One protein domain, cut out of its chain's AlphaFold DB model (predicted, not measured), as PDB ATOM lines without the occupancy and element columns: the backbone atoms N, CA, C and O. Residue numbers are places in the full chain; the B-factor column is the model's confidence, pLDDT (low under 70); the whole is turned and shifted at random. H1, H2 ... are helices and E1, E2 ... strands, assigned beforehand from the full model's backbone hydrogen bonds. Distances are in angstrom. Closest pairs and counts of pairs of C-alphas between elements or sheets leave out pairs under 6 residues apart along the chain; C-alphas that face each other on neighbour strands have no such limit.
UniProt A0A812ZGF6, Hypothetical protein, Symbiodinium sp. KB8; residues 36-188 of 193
ATOM      1  N   SER A  36      24.663  62.099  28.523       93.00
ATOM      2  CA  SER A  36      25.123  63.478  28.316       93.00
ATOM      3  C   SER A  36      24.835  64.371  29.524       93.00
ATOM      4  O   SER A  36      25.669  65.186  29.930       93.00
ATOM      5  N   THR A  37      23.679  64.158  30.151       90.81
ATOM      6  CA  THR A  37      23.268  64.826  31.383       90.81
ATOM      7  C   THR A  37      24.156  64.378  32.537       90.81
ATOM      8  O   THR A  37      24.653  65.222  33.282       90.81
ATOM      9  N   LEU A  38      24.454  63.074  32.627       90.81
ATOM     10  CA  LEU A  38      25.410  62.549  33.601       90.81
ATOM     11  C   LEU A  38      26.783  63.217  33.448       90.81
ATOM     12  O   LEU A  38      27.298  63.784  34.407       90.81
ATOM     13  N   ALA A  39      27.346  63.206  32.235       91.62
ATOM     14  CA  ALA A  39      28.684  63.730  31.963       91.62
ATOM     15  C   ALA A  39      28.827  65.246  32.191       91.62
ATOM     16  O   ALA A  39      29.918  65.728  32.494       91.62
ATOM     17  N   SER A  40      27.745  66.009  32.023       90.19
ATOM     18  CA  SER A  40      27.748  67.459  32.252       90.19
ATOM     19  C   SER A  40      27.514  67.845  33.713       90.19
ATOM     20  O   SER A  40      28.003  68.895  34.138       90.19
ATOM     21  N   SER A  41      26.825  66.997  34.482       87.12
ATOM     22  CA  SER A  41      26.389  67.308  35.851       87.12
ATOM     23  C   SER A  41      27.279  66.696  36.933       87.12
ATOM     24  O   SER A  41      27.391  67.269  38.015       87.12
ATOM     25  N   PHE A  42      27.943  65.571  36.654       88.94
ATOM     26  CA  PHE A  42      28.732  64.825  37.638       88.94
ATOM     27  C   PHE A  42      30.178  64.618  37.186       88.94
ATOM     28  O   PHE A  42      30.482  64.585  35.996       88.94
ATOM     29  N   ASP A  43      31.081  64.441  38.153       89.06
ATOM     30  CA  ASP A  43      32.504  64.195  37.887       89.06
ATOM     31  C   ASP A  43      32.888  62.706  37.970       89.06
ATOM     32  O   ASP A  43      33.923  62.305  37.436       89.06
ATOM     33  N   PHE A  44      32.080  61.875  38.637       92.12
ATOM     34  CA  PHE A  44      32.276  60.427  38.753       92.12
ATOM     35  C   PHE A  44      30.965  59.711  39.103       92.12
ATOM     36  O   PHE A  44      29.999  60.334  39.541       92.12
ATOM     37  N   ILE A  45      30.952  58.389  38.934       93.94
ATOM     38  CA  ILE A  45      29.811  57.513  39.220       93.94
ATOM     39  C   ILE A  45      30.198  56.508  40.308       93.94
ATOM     40  O   ILE A  45      31.277  55.915  40.255       93.94
ATOM     41  N   VAL A  46      29.298  56.272  41.265       96.06
ATOM     42  CA  VAL A  46      29.379  55.125  42.181       96.06
ATOM     43  C   VAL A  46      28.342  54.099  41.753       96.06
ATOM     44  O   VAL A  46      27.141  54.320  41.879       96.06
ATOM     45  N   ASP A  47      28.819  52.974  41.242       96.62
ATOM     46  CA  ASP A  47      28.003  51.813  40.937       96.62
ATOM     47  C   ASP A  47      27.778  50.988  42.210       96.62
ATOM     48  O   ASP A  47      28.670  50.294  42.705       96.62
ATOM     49  N   ALA A  48      26.567  51.108  42.744       95.75
ATOM     50  CA  ALA A  48      26.047  50.321  43.858       95.75
ATOM     51  C   ALA A  48      24.646  49.766  43.529       95.75
ATOM     52  O   ALA A  48      23.799  49.652  44.416       95.75
ATOM     53  N   VAL A  49      24.380  49.482  42.245       94.00
ATOM     54  CA  VAL A  49      23.059  49.030  41.771       94.00
ATOM     55  C   VAL A  49      22.826  47.560  42.129       94.00
ATOM     56  O   VAL A  49      21.820  47.232  42.759       94.00
ATOM     57  N   PHE A  50      23.766  46.678  41.778       94.31
ATOM     58  CA  PHE A  50      23.705  45.245  42.068       94.31
ATOM     59  C   PHE A  50      24.996  44.750  42.729       94.31
ATOM     60  O   PHE A  50      26.092  45.019  42.255       94.31
ATOM     61  N   GLY A  51      24.851  43.990  43.818       90.94
ATOM     62  CA  GLY A  51      25.955  43.294  44.491       90.94
ATOM     63  C   GLY A  51      25.986  41.794  44.176       90.94
ATOM     64  O   GLY A  51      25.258  41.314  43.307       90.94
ATOM     65  N   PHE A  52      26.769  41.025  44.940       91.25
ATOM     66  CA  PHE A  52      26.978  39.586  44.700       91.25
ATOM     67  C   PHE A  52      25.712  38.703  44.680       91.25
ATOM     68  O   PHE A  52      25.763  37.570  44.213       91.25
ATOM     69  N   SER A  53      24.589  39.153  45.247       89.25
ATOM     70  CA  SER A  53      23.361  38.351  45.314       89.25
ATOM     71  C   SER A  53      22.506  38.444  44.050       89.25
ATOM     72  O   SER A  53      21.476  37.778  43.967       89.25
ATOM     73  N   PHE A  54      22.867  39.310  43.100       86.31
ATOM     74  CA  PHE A  54      22.136  39.442  41.848       86.31
ATOM     75  C   PHE A  54      22.456  38.279  40.903       86.31
ATOM     76  O   PHE A  54      23.607  37.879  40.742       86.31
ATOM     77  N   SER A  55      21.421  37.762  40.247       79.44
ATOM     78  CA  SER A  55      21.528  36.703  39.248       79.44
ATOM     79  C   SER A  55      20.492  36.905  38.148       79.44
ATOM     80  O   SER A  55      19.381  37.361  38.424       79.44
ATOM     81  N   GLY A  56      20.818  36.478  36.930       79.88
ATOM     82  CA  GLY A  56      19.914  36.536  35.782       79.88
ATOM     83  C   GLY A  56      20.042  37.824  34.969       79.88
ATOM     84  O   GLY A  56      21.022  38.561  35.073       79.88
ATOM     85  N   ALA A  57      19.060  38.066  34.102       83.19
ATOM     86  CA  ALA A  57      19.059  39.219  33.212       83.19
ATOM     87  C   ALA A  57      18.726  40.520  33.959       83.19
ATOM     88  O   ALA A  57      17.758  40.589  34.719       83.19
ATOM     89  N   VAL A  58      19.495  41.577  33.688       87.44
ATOM     90  CA  VAL A  58      19.134  42.943  34.085       87.44
ATOM     91  C   VAL A  58      17.878  43.360  33.315       87.44
ATOM     92  O   VAL A  58      17.766  43.111  32.114       87.44
ATOM     93  N   ARG A  59      16.927  43.977  34.019       85.31
ATOM     94  CA  ARG A  59      15.626  44.405  33.490       85.31
ATOM     95  C   ARG A  59      15.379  45.877  33.798       85.31
ATOM     96  O   ARG A  59      16.005  46.435  34.701       85.31
ATOM     97  N   ALA A  60      14.416  46.465  33.096       86.88
ATOM     98  CA  ALA A  60      13.934  47.808  33.371       86.88
ATOM     99  C   ALA A  60      13.576  48.021  34.857       86.88
ATOM    100  O   ALA A  60      13.004  47.121  35.483       86.88
ATOM    101  N   PRO A  61      13.898  49.199  35.429       88.62
ATOM    102  CA  PRO A  61      14.555  50.342  34.775       88.62
ATOM    103  C   PRO A  61      16.096  50.260  34.752       88.62
ATOM    104  O   PRO A  61      16.750  51.147  34.210       88.62
ATOM    105  N   PHE A  62      16.705  49.235  35.352       90.19
ATOM    106  CA  PHE A  62      18.154  49.195  35.581       90.19
ATOM    107  C   PHE A  62      18.976  48.990  34.311       90.19
ATOM    108  O   PHE A  62      20.128  49.402  34.257       90.19
ATOM    109  N   ASP A  63      18.394  48.404  33.272       89.25
ATOM    110  CA  ASP A  63      19.015  48.330  31.951       89.25
ATOM    111  C   ASP A  63      19.369  49.720  31.393       89.25
ATOM    112  O   ASP A  63      20.503  49.945  30.969       89.25
ATOM    113  N   THR A  64      18.436  50.673  31.469       90.00
ATOM    114  CA  THR A  64      18.645  52.063  31.044       90.00
ATOM    115  C   THR A  64      19.679  52.776  31.910       90.00
ATOM    116  O   THR A  64      20.515  53.511  31.386       90.00
ATOM    117  N   VAL A  65      19.686  52.492  33.217       92.62
ATOM    118  CA  VAL A  65      20.664  53.029  34.172       92.62
ATOM    119  C   VAL A  65      22.077  52.572  33.809       92.62
ATOM    120  O   VAL A  65      22.963  53.406  33.619       92.62
ATOM    121  N   LEU A  66      22.294  51.260  33.648       93.38
ATOM    122  CA  LEU A  66      23.618  50.719  33.325       93.38
ATOM    123  C   LEU A  66      24.101  51.181  31.940       93.38
ATOM    124  O   LEU A  66      25.282  51.491  31.780       93.38
ATOM    125  N   ALA A  67      23.200  51.286  30.957       92.56
ATOM    126  CA  ALA A  67      23.531  51.822  29.637       92.56
ATOM    127  C   ALA A  67      23.989  53.290  29.710       92.56
ATOM    128  O   ALA A  67      25.055  53.630  29.195       92.56
ATOM    129  N   ALA A  68      23.243  54.151  30.414       93.94
ATOM    130  CA  ALA A  68      23.603  55.557  30.588       93.94
ATOM    131  C   ALA A  68      24.940  55.727  31.335       93.94
ATOM    132  O   ALA A  68      25.775  56.543  30.934       93.94
ATOM    133  N   MET A  69      25.187  54.919  32.375       94.75
ATOM    134  CA  MET A  69      26.462  54.911  33.101       94.75
ATOM    135  C   MET A  69      27.637  54.558  32.177       94.75
ATOM    136  O   MET A  69      28.635  55.282  32.162       94.75
ATOM    137  N   ALA A  70      27.514  53.497  31.371       93.50
ATOM    138  CA  ALA A  70      28.555  53.054  30.438       93.50
ATOM    139  C   ALA A  70      28.863  54.090  29.340       93.50
ATOM    140  O   ALA A  70      30.020  54.262  28.924       93.50
ATOM    141  N   ASP A  71      27.836  54.788  28.863       94.69
ATOM    142  CA  ASP A  71      27.959  55.768  27.785       94.69
ATOM    143  C   ASP A  71      28.424  57.145  28.262       94.69
ATOM    144  O   ASP A  71      29.039  57.863  27.475       94.69
ATOM    145  N   SER A  72      28.249  57.483  29.545       94.19
ATOM    146  CA  SER A  72      28.697  58.764  30.124       94.19
ATOM    147  C   SER A  72      30.209  59.006  30.024       94.19
ATOM    148  O   SER A  72      30.664  60.148  30.034       94.19
ATOM    149  N   LYS A  73      31.003  57.926  29.958       90.25
ATOM    150  CA  LYS A  73      32.479  57.928  30.026       90.25
ATOM    151  C   LYS A  73      33.054  58.585  31.288       90.25
ATOM    152  O   LYS A  73      34.254  58.861  31.332       90.25
ATOM    153  N   LEU A  74      32.252  58.800  32.327       94.12
ATOM    154  CA  LEU A  74      32.748  59.263  33.619       94.12
ATOM    155  C   LEU A  74      33.571  58.169  34.323       94.12
ATOM    156  O   LEU A  74      33.291  56.980  34.144       94.12
ATOM    157  N   PRO A  75      34.567  58.540  35.148       96.06
ATOM    158  CA  PRO A  75      35.206  57.609  36.071       96.06
ATOM    159  C   PRO A  75      34.163  56.899  36.942       96.06
ATOM    160  O   PRO A  75      33.312  57.551  37.546       96.06
ATOM    161  N   LEU A  76      34.237  55.570  37.023       96.19
ATOM    162  CA  LEU A  76      33.253  54.744  37.726       96.19
ATOM    163  C   LEU A  76      33.915  53.939  38.850       96.19
ATOM    164  O   LEU A  76      34.952  53.308  38.643       96.19
ATOM    165  N   ALA A  77      33.309  53.955  40.035       97.44
ATOM    166  CA  ALA A  77      33.694  53.138  41.177       97.44
ATOM    167  C   ALA A  77      32.603  52.102  41.472       97.44
ATOM    168  O   ALA A  77      31.486  52.484  41.796       97.44
ATOM    169  N   ALA A  78      32.918  50.813  41.374       98.12
ATOM    170  CA  ALA A  78      31.990  49.723  41.643       98.12
ATOM    171  C   ALA A  78      32.150  49.177  43.063       98.12
ATOM    172  O   ALA A  78      33.266  48.918  43.532       98.12
ATOM    173  N   VAL A  79      31.020  48.978  43.738       98.25
ATOM    174  CA  VAL A  79      30.946  48.374  45.066       98.25
ATOM    175  C   VAL A  79      30.658  46.884  44.926       98.25
ATOM    176  O   VAL A  79      29.666  46.479  44.339       98.25
ATOM    177  N   ASP A  80      31.506  46.070  45.543       97.38
ATOM    178  CA  ASP A  80      31.432  44.613  45.635       97.38
ATOM    179  C   ASP A  80      31.693  43.837  44.330       97.38
ATOM    180  O   ASP A  80      32.593  42.992  44.305       97.38
ATOM    181  N   ILE A  81      30.942  44.129  43.266       97.06
ATOM    182  CA  ILE A  81      31.087  43.606  41.899       97.06
ATOM    183  C   ILE A  81      30.522  44.662  40.924       97.06
ATOM    184  O   ILE A  81      29.557  45.328  41.287       97.06
ATOM    185  N   PRO A  82      31.080  44.868  39.715       97.00
ATOM    186  CA  PRO A  82      30.471  45.790  38.759       97.00
ATOM    187  C   PRO A  82      29.081  45.296  38.341       97.00
ATOM    188  O   PRO A  82      28.910  44.132  37.970       97.00
ATOM    189  N   SER A  83      28.081  46.170  38.387       95.75
ATOM    190  CA  SER A  83      26.703  45.812  38.066       95.75
ATOM    191  C   SER A  83      26.589  45.275  36.639       95.75
ATOM    192  O   SER A  83      27.139  45.831  35.685       95.75
ATOM    193  N   GLY A  84      25.862  44.166  36.494       92.31
ATOM    194  CA  GLY A  84      25.716  43.443  35.228       92.31
ATOM    195  C   GLY A  84      26.822  42.421  34.941       92.31
ATOM    196  O   GLY A  84      26.691  41.666  33.979       92.31
ATOM    197  N   TRP A  85      27.881  42.352  35.756       93.62
ATOM    198  CA  TRP A  85      28.830  41.238  35.701       93.62
ATOM    199  C   TRP A  85      28.247  40.004  36.388       93.62
ATOM    200  O   TRP A  85      27.543  40.096  37.393       93.62
ATOM    201  N   ASP A  86      28.583  38.832  35.861       92.69
ATOM    202  CA  ASP A  86      28.357  37.574  36.552       92.69
ATOM    203  C   ASP A  86      29.380  37.422  37.685       92.69
ATOM    204  O   ASP A  86      30.582  37.646  37.508       92.69
ATOM    205  N   VAL A  87      28.902  37.024  38.861       93.50
ATOM    206  CA  VAL A  87      29.714  36.967  40.084       93.50
ATOM    207  C   VAL A  87      30.840  35.937  40.016       93.50
ATOM    208  O   VAL A  87      31.824  36.064  40.744       93.50
ATOM    209  N   GLU A  88      30.735  34.946  39.131       93.38
ATOM    210  CA  GLU A  88      31.769  33.937  38.913       93.38
ATOM    211  C   GLU A  88      32.527  34.164  37.608       93.38
ATOM    212  O   GLU A  88      33.751  34.065  37.580       93.38
ATOM    213  N   ARG A  89      31.807  34.476  36.525       92.25
ATOM    214  CA  ARG A  89      32.357  34.522  35.163       92.25
ATOM    215  C   ARG A  89      32.860  35.905  34.739       92.25
ATOM    216  O   ARG A  89      33.553  35.996  33.730       92.25
ATOM    217  N   GLY A  90      32.550  36.961  35.490       93.75
ATOM    218  CA  GLY A  90      32.981  38.327  35.191       93.75
ATOM    219  C   GLY A  90      32.072  39.041  34.175       93.75
ATOM    220  O   GLY A  90      30.855  38.836  34.203       93.75
ATOM    221  N   PRO A  91      32.607  39.923  33.310       93.69
ATOM    222  CA  PRO A  91      31.801  40.790  32.450       93.69
ATOM    223  C   PRO A  91      30.908  39.999  31.478       93.69
ATOM    224  O   PRO A  91      31.276  38.902  31.048       93.69
ATOM    225  N   PRO A  92      29.750  40.555  31.073       88.19
ATOM    226  CA  PRO A  92      28.859  39.901  30.122       88.19
ATOM    227  C   PRO A  92      29.550  39.703  28.762       88.19
ATOM    228  O   PRO A  92      29.986  40.658  28.123       88.19
ATOM    229  N   THR A  93      29.628  38.450  28.307       82.44
ATOM    230  CA  THR A  93      30.182  38.060  26.993       82.44
ATOM    231  C   THR A  93      29.104  37.737  25.955       82.44
ATOM    232  O   THR A  93      29.394  37.634  24.765       82.44
ATOM    233  N   ALA A  94      27.858  37.584  26.401       75.62
ATOM    234  CA  ALA A  94      26.675  37.317  25.596       75.62
ATOM    235  C   ALA A  94      25.431  37.888  26.297       75.62
ATOM    236  O   ALA A  94      25.494  38.291  27.459       75.62
ATOM    237  N   VAL A  95      24.295  37.905  25.597       76.19
ATOM    238  CA  VAL A  95      23.005  38.297  26.183       76.19
ATOM    239  C   VAL A  95      22.651  37.323  27.319       76.19
ATOM    240  O   VAL A  95      22.606  36.116  27.068       76.19
ATOM    241  N   PRO A  96      22.419  37.804  28.555       72.50
ATOM    242  CA  PRO A  96      22.104  36.929  29.678       72.50
ATOM    243  C   PRO A  96      20.741  36.256  29.488       72.50
ATOM    244  O   PRO A  96      19.823  36.843  28.915       72.50
ATOM    245  N   VAL A  97      20.606  35.033  29.998       69.50
ATOM    246  CA  VAL A  97      19.343  34.287  30.054       69.50
ATOM    247  C   VAL A  97      19.046  34.010  31.525       69.50
ATOM    248  O   VAL A  97      19.933  33.542  32.240       69.50
ATOM    249  N   ASP A  98      17.850  34.362  32.001       71.19
ATOM    250  CA  ASP A  98      17.451  34.051  33.379       71.19
ATOM    251  C   ASP A  98      17.115  32.559  33.563       71.19
ATOM    252  O   ASP A  98      17.102  31.776  32.609       71.19
ATOM    253  N   ALA A  99      16.897  32.140  34.812       73.19
ATOM    254  CA  ALA A  99      16.625  30.739  35.141       73.19
ATOM    255  C   ALA A  99      15.329  30.225  34.485       73.19
ATOM    256  O   ALA A  99      15.173  29.024  34.258       73.19
ATOM    257  N   GLU A 100      14.423  31.139  34.150       77.88
ATOM    258  CA  GLU A 100      13.148  30.891  33.492       77.88
ATOM    259  C   GLU A 100      13.259  30.874  31.954       77.88
ATOM    260  O   GLU A 100      12.277  30.590  31.268       77.88
ATOM    261  N   GLY A 101      14.452  31.119  31.401       76.50
ATOM    262  CA  GLY A 101      14.718  31.079  29.965       76.50
ATOM    263  C   GLY A 101      14.446  32.391  29.227       76.50
ATOM    264  O   GLY A 101      14.506  32.411  27.995       76.50
ATOM    265  N   HIS A 102      14.169  33.495  29.926       73.62
ATOM    266  CA  HIS A 102      14.016  34.797  29.286       73.62
ATOM    267  C   HIS A 102      15.379  35.364  28.902       73.62
ATOM    268  O   HIS A 102      16.264  35.555  29.738       73.62
ATOM    269  N   THR A 103      15.532  35.686  27.621       75.69
ATOM    270  CA  THR A 103      16.668  36.457  27.122       75.69
ATOM    271  C   THR A 103      16.550  37.899  27.593       75.69
ATOM    272  O   THR A 103      15.553  38.567  27.312       75.69
ATOM    273  N   GLY A 104      17.578  38.386  28.279       72.50
ATOM    274  CA  GLY A 104      17.742  39.801  28.573       72.50
ATOM    275  C   GLY A 104      18.045  40.619  27.320       72.50
ATOM    276  O   GLY A 104      17.956  40.140  26.189       72.50
ATOM    277  N   ILE A 105      18.455  41.867  27.524       71.50
ATOM    278  CA  ILE A 105      18.983  42.715  26.453       71.50
ATOM    279  C   ILE A 105      20.516  42.761  26.514       71.50
ATOM    280  O   ILE A 105      21.086  42.606  27.599       71.50
ATOM    281  N   PRO A 106      21.213  42.950  25.377       79.12
ATOM    282  CA  PRO A 106      22.646  43.203  25.405       79.12
ATOM    283  C   PRO A 106      22.910  44.520  26.140       79.12
ATOM    284  O   PRO A 106      22.414  45.569  25.732       79.12
ATOM    285  N   LEU A 107      23.703  44.458  27.208       81.62
ATOM    286  CA  LEU A 107      24.177  45.630  27.937       81.62
ATOM    287  C   LEU A 107      25.690  45.778  27.757       81.62
ATOM    288  O   LEU A 107      26.400  44.766  27.728       81.62
ATOM    289  N   PRO A 108      26.205  47.015  27.646       87.50
ATOM    290  CA  PRO A 108      27.638  47.246  27.705       87.50
ATOM    291  C   PRO A 108      28.170  46.793  29.071       87.50
ATOM    292  O   PRO A 108      27.568  47.065  30.109       87.50
ATOM    293  N   ALA A 109      29.315  46.112  29.080       91.81
ATOM    294  CA  ALA A 109      30.012  45.813  30.323       91.81
ATOM    295  C   ALA A 109      30.503  47.121  30.966       91.81
ATOM    296  O   ALA A 109      31.198  47.912  30.322       91.81
ATOM    297  N   LEU A 110      30.175  47.328  32.242       94.56
ATOM    298  CA  LEU A 110      30.773  48.397  33.034       94.56
ATOM    299  C   LEU A 110      32.220  48.042  33.363       94.56
ATOM    300  O   LEU A 110      32.492  46.984  33.926       94.56
ATOM    301  N   TRP A 111      33.140  48.943  33.034       95.62
ATOM    302  CA  TRP A 111      34.564  48.803  33.327       95.62
ATOM    303  C   TRP A 111      35.008  49.913  34.286       95.62
ATOM    304  O   TRP A 111      35.359  51.005  33.831       95.62
ATOM    305  N   PRO A 112      34.950  49.673  35.612       96.81
ATOM    306  CA  PRO A 112      35.282  50.689  36.604       96.81
ATOM    307  C   PRO A 112      36.750  51.127  36.562       96.81
ATOM    308  O   PRO A 112      37.645  50.400  36.140       96.81
ATOM    309  N   GLU A 113      37.021  52.311  37.104       97.31
ATOM    310  CA  GLU A 113      38.372  52.722  37.502       97.31
ATOM    311  C   GLU A 113      38.718  52.285  38.932       97.31
ATOM    312  O   GLU A 113      39.891  52.226  39.302       97.31
ATOM    313  N   LEU A 114      37.708  51.972  39.742       97.94
ATOM    314  CA  LEU A 114      37.861  51.502  41.111       97.94
ATOM    315  C   LEU A 114      36.880  50.358  41.376       97.94
ATOM    316  O   LEU A 114      35.678  50.547  41.243       97.94
ATOM    317  N   LEU A 115      37.376  49.198  41.795       98.44
ATOM    318  CA  LEU A 115      36.550  48.119  42.336       98.44
ATOM    319  C   LEU A 115      36.815  47.990  43.835       98.44
ATOM    320  O   LEU A 115      37.970  47.889  44.248       98.44
ATOM    321  N   ILE A 116      35.759  47.977  44.647       98.50
ATOM    322  CA  ILE A 116      35.841  47.782  46.099       98.50
ATOM    323  C   ILE A 116      35.162  46.460  46.452       98.50
ATOM    324  O   ILE A 116      33.969  46.426  46.734       98.50
ATOM    325  N   SER A 117      35.917  45.365  46.467       98.25
ATOM    326  CA  SER A 117      35.417  44.073  46.942       98.25
ATOM    327  C   SER A 117      35.097  44.138  48.438       98.25
ATOM    328  O   SER A 117      35.933  44.582  49.226       98.25
ATOM    329  N   LEU A 118      33.916  43.671  48.861       97.88
ATOM    330  CA  LEU A 118      33.545  43.610  50.277       97.88
ATOM    331  C   LEU A 118      33.739  42.199  50.834       97.88
ATOM    332  O   LEU A 118      33.324  41.218  50.222       97.88
ATOM    333  N   THR A 119      34.319  42.101  52.033       96.38
ATOM    334  CA  THR A 119      34.636  40.849  52.754       96.38
ATOM    335  C   THR A 119      35.726  40.010  52.079       96.38
ATOM    336  O   THR A 119      36.760  39.754  52.692       96.38
ATOM    337  N   ALA A 120      35.512  39.609  50.826       96.25
ATOM    338  CA  ALA A 120      36.467  38.944  49.949       96.25
ATOM    339  C   ALA A 120      36.121  39.242  48.470       96.25
ATOM    340  O   ALA A 120      34.951  39.497  48.145       96.25
ATOM    341  N   PRO A 121      37.098  39.224  47.549       96.62
ATOM    342  CA  PRO A 121      36.817  39.322  46.118       96.62
ATOM    343  C   PRO A 121      35.960  38.156  45.620       96.62
ATOM    344  O   PRO A 121      36.139  37.019  46.056       96.62
ATOM    345  N   LYS A 122      35.020  38.443  44.713       96.06
ATOM    346  CA  LYS A 122      34.242  37.407  44.012       96.06
ATOM    347  C   LYS A 122      35.071  36.855  42.854       96.06
ATOM    348  O   LYS A 122      35.930  37.563  42.337       96.06
ATOM    349  N   ALA A 123      34.795  35.628  42.413       95.38
ATOM    350  CA  ALA A 123      35.567  34.986  41.345       95.38
ATOM    351  C   ALA A 123      35.564  35.803  40.035       95.38
ATOM    352  O   ALA A 123      36.618  35.978  39.422       95.38
ATOM    353  N   GLY A 124      34.433  36.428  39.689       94.88
ATOM    354  CA  GLY A 124      34.310  37.312  38.526       94.88
ATOM    355  C   GLY A 124      35.190  38.568  38.589       94.88
ATOM    356  O   GLY A 124      35.493  39.150  37.548       94.88
ATOM    357  N   ALA A 125      35.668  38.968  39.775       96.38
ATOM    358  CA  ALA A 125      36.599  40.088  39.930       96.38
ATOM    359  C   ALA A 125      37.995  39.792  39.351       96.38
ATOM    360  O   ALA A 125      38.740  40.730  39.083       96.38
ATOM    361  N   THR A 126      38.325  38.527  39.068       95.62
ATOM    362  CA  THR A 126      39.573  38.156  38.372       95.62
ATOM    363  C   THR A 126      39.700  38.879  37.028       95.62
ATOM    364  O   THR A 126      40.762  39.399  36.702       95.62
ATOM    365  N   ALA A 127      38.594  39.036  36.289       95.81
ATOM    366  CA  ALA A 127      38.592  39.778  35.028       95.81
ATOM    367  C   ALA A 127      38.945  41.270  35.211       95.81
ATOM    368  O   ALA A 127      39.501  41.901  34.310       95.81
ATOM    369  N   PHE A 128      38.647  41.844  36.383       96.56
ATOM    370  CA  PHE A 128      39.075  43.196  36.728       96.56
ATOM    371  C   PHE A 128      40.574  43.245  37.051       96.56
ATOM    372  O   PHE A 128      41.259  44.161  36.602       96.56
ATOM    373  N   ASP A 129      41.109  42.256  37.767       96.50
ATOM    374  CA  ASP A 129      42.548  42.167  38.053       96.50
ATOM    375  C   ASP A 129      43.386  41.983  36.772       96.50
ATOM    376  O   ASP A 129      44.433  42.627  36.609       96.50
ATOM    377  N   ASP A 130      42.886  41.201  35.813       95.69
ATOM    378  CA  ASP A 130      43.473  41.073  34.474       95.69
ATOM    379  C   ASP A 130      43.476  42.418  33.735       95.69
ATOM    380  O   ASP A 130      44.494  42.830  33.166       95.69
ATOM    381  N   TRP A 131      42.365  43.158  33.797       95.25
ATOM    382  CA  TRP A 131      42.273  44.503  33.230       95.25
ATOM    383  C   TRP A 131      43.260  45.475  33.896       95.25
ATOM    384  O   TRP A 131      43.925  46.252  33.201       95.25
ATOM    385  N   VAL A 132      43.395  45.451  35.228       96.75
ATOM    386  CA  VAL A 132      44.372  46.275  35.969       96.75
ATOM    387  C   VAL A 132      45.792  45.971  35.489       96.75
ATOM    388  O   VAL A 132      46.578  46.897  35.254       96.75
ATOM    389  N   THR A 133      46.114  44.693  35.295       96.50
ATOM    390  CA  THR A 133      47.416  44.235  34.794       96.50
ATOM    391  C   THR A 133      47.670  44.725  33.369       96.50
ATOM    392  O   THR A 133      48.715  45.324  33.095       96.50
ATOM    393  N   ALA A 134      46.694  44.566  32.470       95.69
ATOM    394  CA  ALA A 134      46.777  45.045  31.092       95.69
ATOM    395  C   ALA A 134      46.973  46.570  31.022       95.69
ATOM    396  O   ALA A 134      47.873  47.051  30.331       95.69
ATOM    397  N   CYS A 135      46.203  47.336  31.804       96.12
ATOM    398  CA  CYS A 135      46.345  48.792  31.885       96.12
ATOM    399  C   CYS A 135      47.701  49.217  32.457       96.12
ATOM    400  O   CYS A 135      48.293  50.193  31.999       96.12
ATOM    401  N   SER A 136      48.217  48.496  33.453       96.38
ATOM    402  CA  SER A 136      49.541  48.774  34.023       96.38
ATOM    403  C   SER A 136      50.640  48.611  32.975       96.38
ATOM    404  O   SER A 136      51.509  49.476  32.855       96.38
ATOM    405  N   LYS A 137      50.567  47.539  32.175       96.69
ATOM    406  CA  LYS A 137      51.509  47.265  31.087       96.69
ATOM    407  C   LYS A 137      51.441  48.331  29.990       96.69
ATOM    408  O   LYS A 137      52.476  48.905  29.662       96.69
ATOM    409  N   ALA A 138      50.241  48.644  29.501       96.56
ATOM    410  CA  ALA A 138      50.029  49.678  28.485       96.56
ATOM    411  C   ALA A 138      50.579  51.040  28.949       96.56
ATOM    412  O   ALA A 138      51.346  51.693  28.240       96.56
ATOM    413  N   LYS A 139      50.300  51.431  30.203       96.25
ATOM    414  CA  LYS A 139      50.820  52.682  30.771       96.25
ATOM    415  C   LYS A 139      52.346  52.702  30.866       96.25
ATOM    416  O   LYS A 139      52.955  53.729  30.580       96.25
ATOM    417  N   ALA A 140      52.972  51.586  31.246       96.31
ATOM    418  CA  ALA A 140      54.432  51.467  31.282       96.31
ATOM    419  C   ALA A 140      55.070  51.575  29.883       96.31
ATOM    420  O   ALA A 140      56.217  51.999  29.763       96.31
ATOM    421  N   GLN A 141      54.320  51.233  28.833       97.50
ATOM    422  CA  GLN A 141      54.719  51.365  27.428       97.50
ATOM    423  C   GLN A 141      54.422  52.758  26.841       97.50
ATOM    424  O   GLN A 141      54.761  53.017  25.689       97.50
ATOM    425  N   GLY A 142      53.831  53.671  27.621       96.69
ATOM    426  CA  GLY A 142      53.444  55.006  27.159       96.69
ATOM    427  C   GLY A 142      52.185  55.022  26.287       96.69
ATOM    428  O   GLY A 142      51.929  56.016  25.611       96.69
ATOM    429  N   GLU A 143      51.405  53.941  26.290       97.56
ATOM    430  CA  GLU A 143      50.146  53.841  25.554       97.56
ATOM    431  C   GLU A 143      49.008  54.543  26.313       97.56
ATOM    432  O   GLU A 143      49.004  54.619  27.548       97.56
ATOM    433  N   SER A 144      48.019  55.057  25.576       96.25
ATOM    434  CA  SER A 144      46.796  55.599  26.174       96.25
ATOM    435  C   SER A 144      45.925  54.474  26.723       96.25
ATOM    436  O   SER A 144      45.758  53.436  26.082       96.25
ATOM    437  N   LEU A 145      45.312  54.700  27.881       95.19
ATOM    438  CA  LEU A 145      44.402  53.741  28.498       95.19
ATOM    439  C   LEU A 145      42.975  53.902  27.953       95.19
ATOM    440  O   LEU A 145      42.603  54.993  27.525       95.19
ATOM    441  N   PRO A 146      42.149  52.843  27.986       90.44
ATOM    442  CA  PRO A 146      40.781  52.897  27.464       90.44
ATOM    443  C   PRO A 146      39.809  53.705  28.342       90.44
ATOM    444  O   PRO A 146      38.701  54.002  27.904       90.44
ATOM    445  N   ASN A 147      40.192  54.051  29.578       90.62
ATOM    446  CA  ASN A 147      39.363  54.834  30.498       90.62
ATOM    447  C   ASN A 147      39.579  56.348  30.351       90.62
ATOM    448  O   ASN A 147      40.617  56.814  29.881       90.62
ATOM    449  N   SER A 148      38.592  57.134  30.777       89.31
ATOM    450  CA  SER A 148      38.614  58.588  30.605       89.31
ATOM    451  C   SER A 148      39.698  59.274  31.431       89.31
ATOM    452  O   SER A 148      40.273  60.260  30.971       89.31
ATOM    453  N   SER A 149      40.047  58.750  32.609       91.75
ATOM    454  CA  SER A 149      41.073  59.380  33.443       91.75
ATOM    455  C   SER A 149      42.518  59.119  33.021       91.75
ATOM    456  O   SER A 149      43.429  59.737  33.581       91.75
ATOM    457  N   GLN A 150      42.759  58.181  32.099       95.25
ATOM    458  CA  GLN A 150      44.103  57.726  31.727       95.25
ATOM    459  C   GLN A 150      44.920  57.199  32.932       95.25
ATOM    460  O   GLN A 150      46.163  57.253  32.971       95.25
ATOM    461  N   ARG A 151      44.239  56.672  33.959       95.06
ATOM    462  CA  ARG A 151      44.858  56.058  35.145       95.06
ATOM    463  C   ARG A 151      44.663  54.551  35.157       95.06
ATOM    464  O   ARG A 151      43.669  54.026  34.677       95.06
ATOM    465  N   VAL A 152      45.631  53.853  35.744       97.06
ATOM    466  CA  VAL A 152      45.505  52.414  35.992       97.06
ATOM    467  C   VAL A 152      44.384  52.213  37.014       97.06
ATOM    468  O   VAL A 152      44.450  52.848  38.075       97.06
ATOM    469  N   PRO A 153      43.383  51.365  36.725       97.50
ATOM    470  CA  PRO A 153      42.328  51.073  37.683       97.50
ATOM    471  C   PRO A 153      42.865  50.443  38.964       97.50
ATOM    472  O   PRO A 153      43.968  49.891  39.002       97.50
ATOM    473  N   GLN A 154      42.098  50.541  40.041       97.62
ATOM    474  CA  GLN A 154      42.511  50.044  41.347       97.62
ATOM    475  C   GLN A 154      41.489  49.071  41.912       97.62
ATOM    476  O   GLN A 154      40.295  49.347  41.909       97.62
ATOM    477  N   HIS A 155      41.976  47.962  42.460       98.12
ATOM    478  CA  HIS A 155      41.167  47.021  43.219       98.12
ATOM    479  C   HIS A 155      41.457  47.220  44.707       98.12
ATOM    480  O   HIS A 155      42.611  47.232  45.134       98.12
ATOM    481  N   TRP A 156      40.416  47.416  45.502       98.44
ATOM    482  CA  TRP A 156      40.484  47.551  46.948       98.44
ATOM    483  C   TRP A 156      39.623  46.482  47.609       98.44
ATOM    484  O   TRP A 156      38.568  46.111  47.106       98.44
ATOM    485  N   LEU A 157      40.076  46.009  48.762       98.19
ATOM    486  CA  LEU A 157      39.334  45.133  49.651       98.19
ATOM    487  C   LEU A 157      38.870  45.941  50.859       98.19
ATOM    488  O   LEU A 157      39.696  46.514  51.568       98.19
ATOM    489  N   GLY A 158      37.562  45.974  51.089       97.50
ATOM    490  CA  GLY A 158      36.932  46.520  52.285       97.50
ATOM    491  C   GLY A 158      36.215  45.445  53.101       97.50
ATOM    492  O   GLY A 158      36.203  44.262  52.761       97.50
ATOM    493  N   GLY A 159      35.567  45.862  54.189       95.75
ATOM    494  CA  GLY A 159      34.843  44.944  55.072       95.75
ATOM    495  C   GLY A 159      35.751  44.268  56.099       95.75
ATOM    496  O   GLY A 159      35.801  43.044  56.223       95.75
ATOM    497  N   ARG A 160      36.486  45.083  56.867       96.56
ATOM    498  CA  ARG A 160      37.397  44.632  57.926       96.56
ATOM    499  C   ARG A 160      36.650  44.188  59.190       96.56
ATOM    500  O   ARG A 160      36.773  44.783  60.257       96.56
ATOM    501  N   PHE A 161      35.890  43.113  59.073       96.00
ATOM    502  CA  PHE A 161      35.153  42.521  60.189       96.00
ATOM    503  C   PHE A 161      35.235  40.989  60.216       96.00
ATOM    504  O   PHE A 161      34.699  40.381  61.138       96.00
ATOM    505  N   LEU A 162      35.917  40.361  59.247       94.38
ATOM    506  CA  LEU A 162      36.013  38.905  59.125       94.38
ATOM    507  C   LEU A 162      36.881  38.291  60.247       94.38
ATOM    508  O   LEU A 162      38.095  38.518  60.281       94.38
ATOM    509  N   PRO A 163      36.314  37.480  61.163       95.50
ATOM    510  CA  PRO A 163      37.095  36.828  62.210       95.50
ATOM    511  C   PRO A 163      37.997  35.727  61.635       95.50
ATOM    512  O   PRO A 163      37.591  34.984  60.743       95.50
ATOM    513  N   ARG A 164      39.198  35.540  62.205       93.75
ATOM    514  CA  ARG A 164      40.157  34.502  61.756       93.75
ATOM    515  C   ARG A 164      39.575  33.080  61.658       93.75
ATOM    516  O   ARG A 164      39.923  32.397  60.697       93.75
ATOM    517  N   PRO A 165      38.733  32.597  62.597       97.12
ATOM    518  CA  PRO A 165      38.116  31.276  62.459       97.12
ATOM    519  C   PRO A 165      37.246  31.153  61.206       97.12
ATOM    520  O   PRO A 165      37.332  30.144  60.514       97.12
ATOM    521  N   LEU A 166      36.480  32.200  60.880       96.44
ATOM    522  CA  LEU A 166      35.629  32.221  59.694       96.44
ATOM    523  C   LEU A 166      36.474  32.298  58.420       96.44
ATOM    524  O   LEU A 166      36.254  31.529  57.494       96.44
ATOM    525  N   ALA A 167      37.516  33.134  58.411       95.50
ATOM    526  CA  ALA A 167      38.456  33.183  57.295       95.50
ATOM    527  C   ALA A 167      39.093  31.810  57.018       95.50
ATOM    528  O   ALA A 167      39.195  31.403  55.871       95.50
ATOM    529  N   ARG A 168      39.464  31.051  58.059       96.50
ATOM    530  CA  ARG A 168      39.983  29.685  57.892       96.50
ATOM    531  C   ARG A 168      38.936  28.722  57.330       96.50
ATOM    532  O   ARG A 168      39.281  27.896  56.498       96.50
ATOM    533  N   GLN A 169      37.690  28.809  57.792       97.38
ATOM    534  CA  GLN A 169      36.606  27.931  57.344       97.38
ATOM    535  C   GLN A 169      36.329  28.059  55.839       97.38
ATOM    536  O   GLN A 169      35.997  27.065  55.205       97.38
ATOM    537  N   TYR A 170      36.476  29.265  55.289       94.88
ATOM    538  CA  TYR A 170      36.200  29.571  53.882       94.88
ATOM    539  C   TYR A 170      37.467  29.707  53.021       94.88
ATOM    540  O   TYR A 170      37.392  30.230  51.916       94.88
ATOM    541  N   ASP A 171      38.625  29.267  53.525       95.62
ATOM    542  CA  ASP A 171      39.923  29.365  52.839       95.62
ATOM    543  C   ASP A 171      40.303  30.795  52.389       95.62
ATOM    544  O   ASP A 171      40.843  31.047  51.319       95.62
ATOM    545  N   LEU A 172      40.020  31.771  53.251       95.12
ATOM    546  CA  LEU A 172      40.283  33.200  53.051       95.12
ATOM    547  C   LEU A 172      41.505  33.689  53.844       95.12
ATOM    548  O   LEU A 172      41.640  34.877  54.134       95.12
ATOM    549  N   LEU A 173      42.402  32.785  54.249       93.69
ATOM    550  CA  LEU A 173      43.618  33.166  54.984       93.69
ATOM    551  C   LEU A 173      44.656  33.883  54.109       93.69
ATOM    552  O   LEU A 173      45.587  34.473  54.651       93.69
ATOM    553  N   TRP A 174      44.478  33.851  52.787       93.19
ATOM    554  CA  TRP A 174      45.287  34.592  51.821       93.19
ATOM    555  C   TRP A 174      44.952  36.091  51.775       93.19
ATOM    556  O   TRP A 174      45.738  36.865  51.229       93.19
ATOM    557  N   LEU A 175      43.816  36.522  52.346       93.88
ATOM    558  CA  LEU A 175      43.436  37.935  52.358       93.88
ATOM    559  C   LEU A 175      44.517  38.787  53.054       93.88
ATOM    560  O   LEU A 175      45.018  38.407  54.121       93.88
ATOM    561  N   PRO A 176      44.864  39.961  52.500       94.56
ATOM    562  CA  PRO A 176      45.917  40.797  53.056       94.56
ATOM    563  C   PRO A 176      45.538  41.372  54.424       94.56
ATOM    564  O   PRO A 176      44.373  41.618  54.746       94.56
ATOM    565  N   ALA A 177      46.557  41.654  55.236       93.81
ATOM    566  CA  ALA A 177      46.368  42.392  56.475       93.81
ATOM    567  C   ALA A 177      46.023  43.861  56.181       93.81
ATOM    568  O   ALA A 177      46.692  44.528  55.395       93.81
ATOM    569  N   TYR A 178      45.016  44.388  56.874       96.25
ATOM    570  CA  TYR A 178      44.675  45.807  56.819       96.25
ATOM    571  C   TYR A 178      45.698  46.634  57.620       96.25
ATOM    572  O   TYR A 178      45.880  46.362  58.815       96.25
ATOM    573  N   PRO A 179      46.341  47.658  57.028       95.50
ATOM    574  CA  PRO A 179      47.322  48.480  57.732       95.50
ATOM    575  C   PRO A 179      46.704  49.275  58.891       95.50
ATOM    576  O   PRO A 179      45.722  49.997  58.719       95.50
ATOM    577  N   GLY A 180      47.291  49.180  60.088       96.06
ATOM    578  CA  GLY A 180      46.868  49.959  61.259       96.06
ATOM    579  C   GLY A 180      45.364  49.841  61.534       96.06
ATOM    580  O   GLY A 180      44.857  48.739  61.745       96.06
ATOM    581  N   ALA A 181      44.650  50.971  61.493       96.06
ATOM    582  CA  ALA A 181      43.196  51.069  61.670       96.06
ATOM    583  C   ALA A 181      42.403  51.222  60.349       96.06
ATOM    584  O   ALA A 181      41.194  51.451  60.389       96.06
ATOM    585  N   GLN A 182      43.052  51.092  59.183       96.69
ATOM    586  CA  GLN A 182      42.392  51.246  57.881       96.69
ATOM    587  C   GLN A 182      41.247  50.238  57.700       96.69
ATOM    588  O   GLN A 182      41.348  49.089  58.137       96.69
ATOM    589  N   GLN A 183      40.162  50.679  57.056       97.44
ATOM    590  CA  GLN A 183      38.972  49.868  56.749       97.44
ATOM    591  C   GLN A 183      38.975  49.302  55.324       97.44
ATOM    592  O   GLN A 183      38.078  48.544  54.961       97.44
ATOM    593  N   ALA A 184      39.989  49.659  54.537       97.19
ATOM    594  CA  ALA A 184      40.223  49.153  53.199       97.19
ATOM    595  C   ALA A 184      41.726  48.938  52.980       97.19
ATOM    596  O   ALA A 184      42.547  49.619  53.598       97.19
ATOM    597  N   VAL A 185      42.083  48.005  52.107       97.38
ATOM    598  CA  VAL A 185      43.459  47.739  51.679       97.38
ATOM    599  C   VAL A 185      43.478  47.533  50.171       97.38
ATOM    600  O   VAL A 185      42.597  46.877  49.619       97.38
ATOM    601  N   ARG A 186      44.458  48.120  49.484       96.88
ATOM    602  CA  ARG A 186      44.606  47.940  48.040       96.88
ATOM    603  C   ARG A 186      45.050  46.508  47.746       96.88
ATOM    604  O   ARG A 186      46.024  46.037  48.330       96.88
ATOM    605  N   LEU A 187      44.361  45.857  46.819       95.25
ATOM    606  CA  LEU A 187      44.781  44.595  46.232       95.25
ATOM    607  C   LEU A 187      45.732  44.879  45.069       95.25
ATOM    608  O   LEU A 187      45.528  45.792  44.264       95.25
ATOM    609  N   THR A 188      46.806  44.107  45.012       86.12
ATOM    610  CA  THR A 188      47.708  44.058  43.865       86.12
ATOM    611  C   THR A 188      47.400  42.776  43.110       86.12
ATOM    612  O   THR A 188      47.388  41.734  43.770       86.12
TER     613      THR A 188
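AT A GLANCE: This is residues 36 to 188 of the 193 residues of the protein "Hypothetical protein" of Symbiodinium sp. KB8 (UniProt A0A812ZGF6). With little regular structure, this is a strongly twisted five-strand sheet, grazed by helices H2 and H3, with small helices H1 and H4 at opposite ends of the domain. The printed part has 153 residues, 61 in named elements, in the order H1 E1 H2 E2 E3 H3 E4 H4 E5; class mixed. The mixed sheet runs E1 E2 E3 E4 E5. The whole is compact, radius of gyration of the C-alphas 16.5 A, spanning 46 by 43 by 29 A.

HOW THE PARTS SIT: E1, residues 45 to 47, is parallel to E2, residues 76 to 79, with N 47 and O 77 at 2.8 A. E3, residues 114 to 118, is parallel to E2, with N 78 and O 114 at 2.8 A, and to E4, residues 154 to 158, with N 117 and O 156 at 2.8 A. E5, residues 184 to 187, is antiparallel to E4, with N 157 and O 185 at 2.8 A. H2, residues 62 to 71, and H3, residues 123 to 140, only graze the sheet; E1, H2, E2 and E3, H3, E4 are strand-helix-strand units, parallel neighbours with a helix between, with right-handed crossovers. H1, residues 36 to 41, and H4, residues 164 to 169, are not on it. Every O i to N i+4 pair is within hydrogen-bond range in H1, H2 and H4, and 12 of 14 in H3.

IN THESE COORDINATES: H1 begins at C-alpha 36 (25.123, 63.478, 28.316); H3 spans 27.0 A; E5 ends at C-alpha 187 (44.781, 44.595, 46.232).

THE WHOLE: The farthest C-alphas, of Ser 36 and Pro 165, are 48.7 A apart. The printed part has no cut. Links E1 to H2, E2 to E3, H3 to E4 and H4 to E5 are long. Residue 97 is under pLDDT 70.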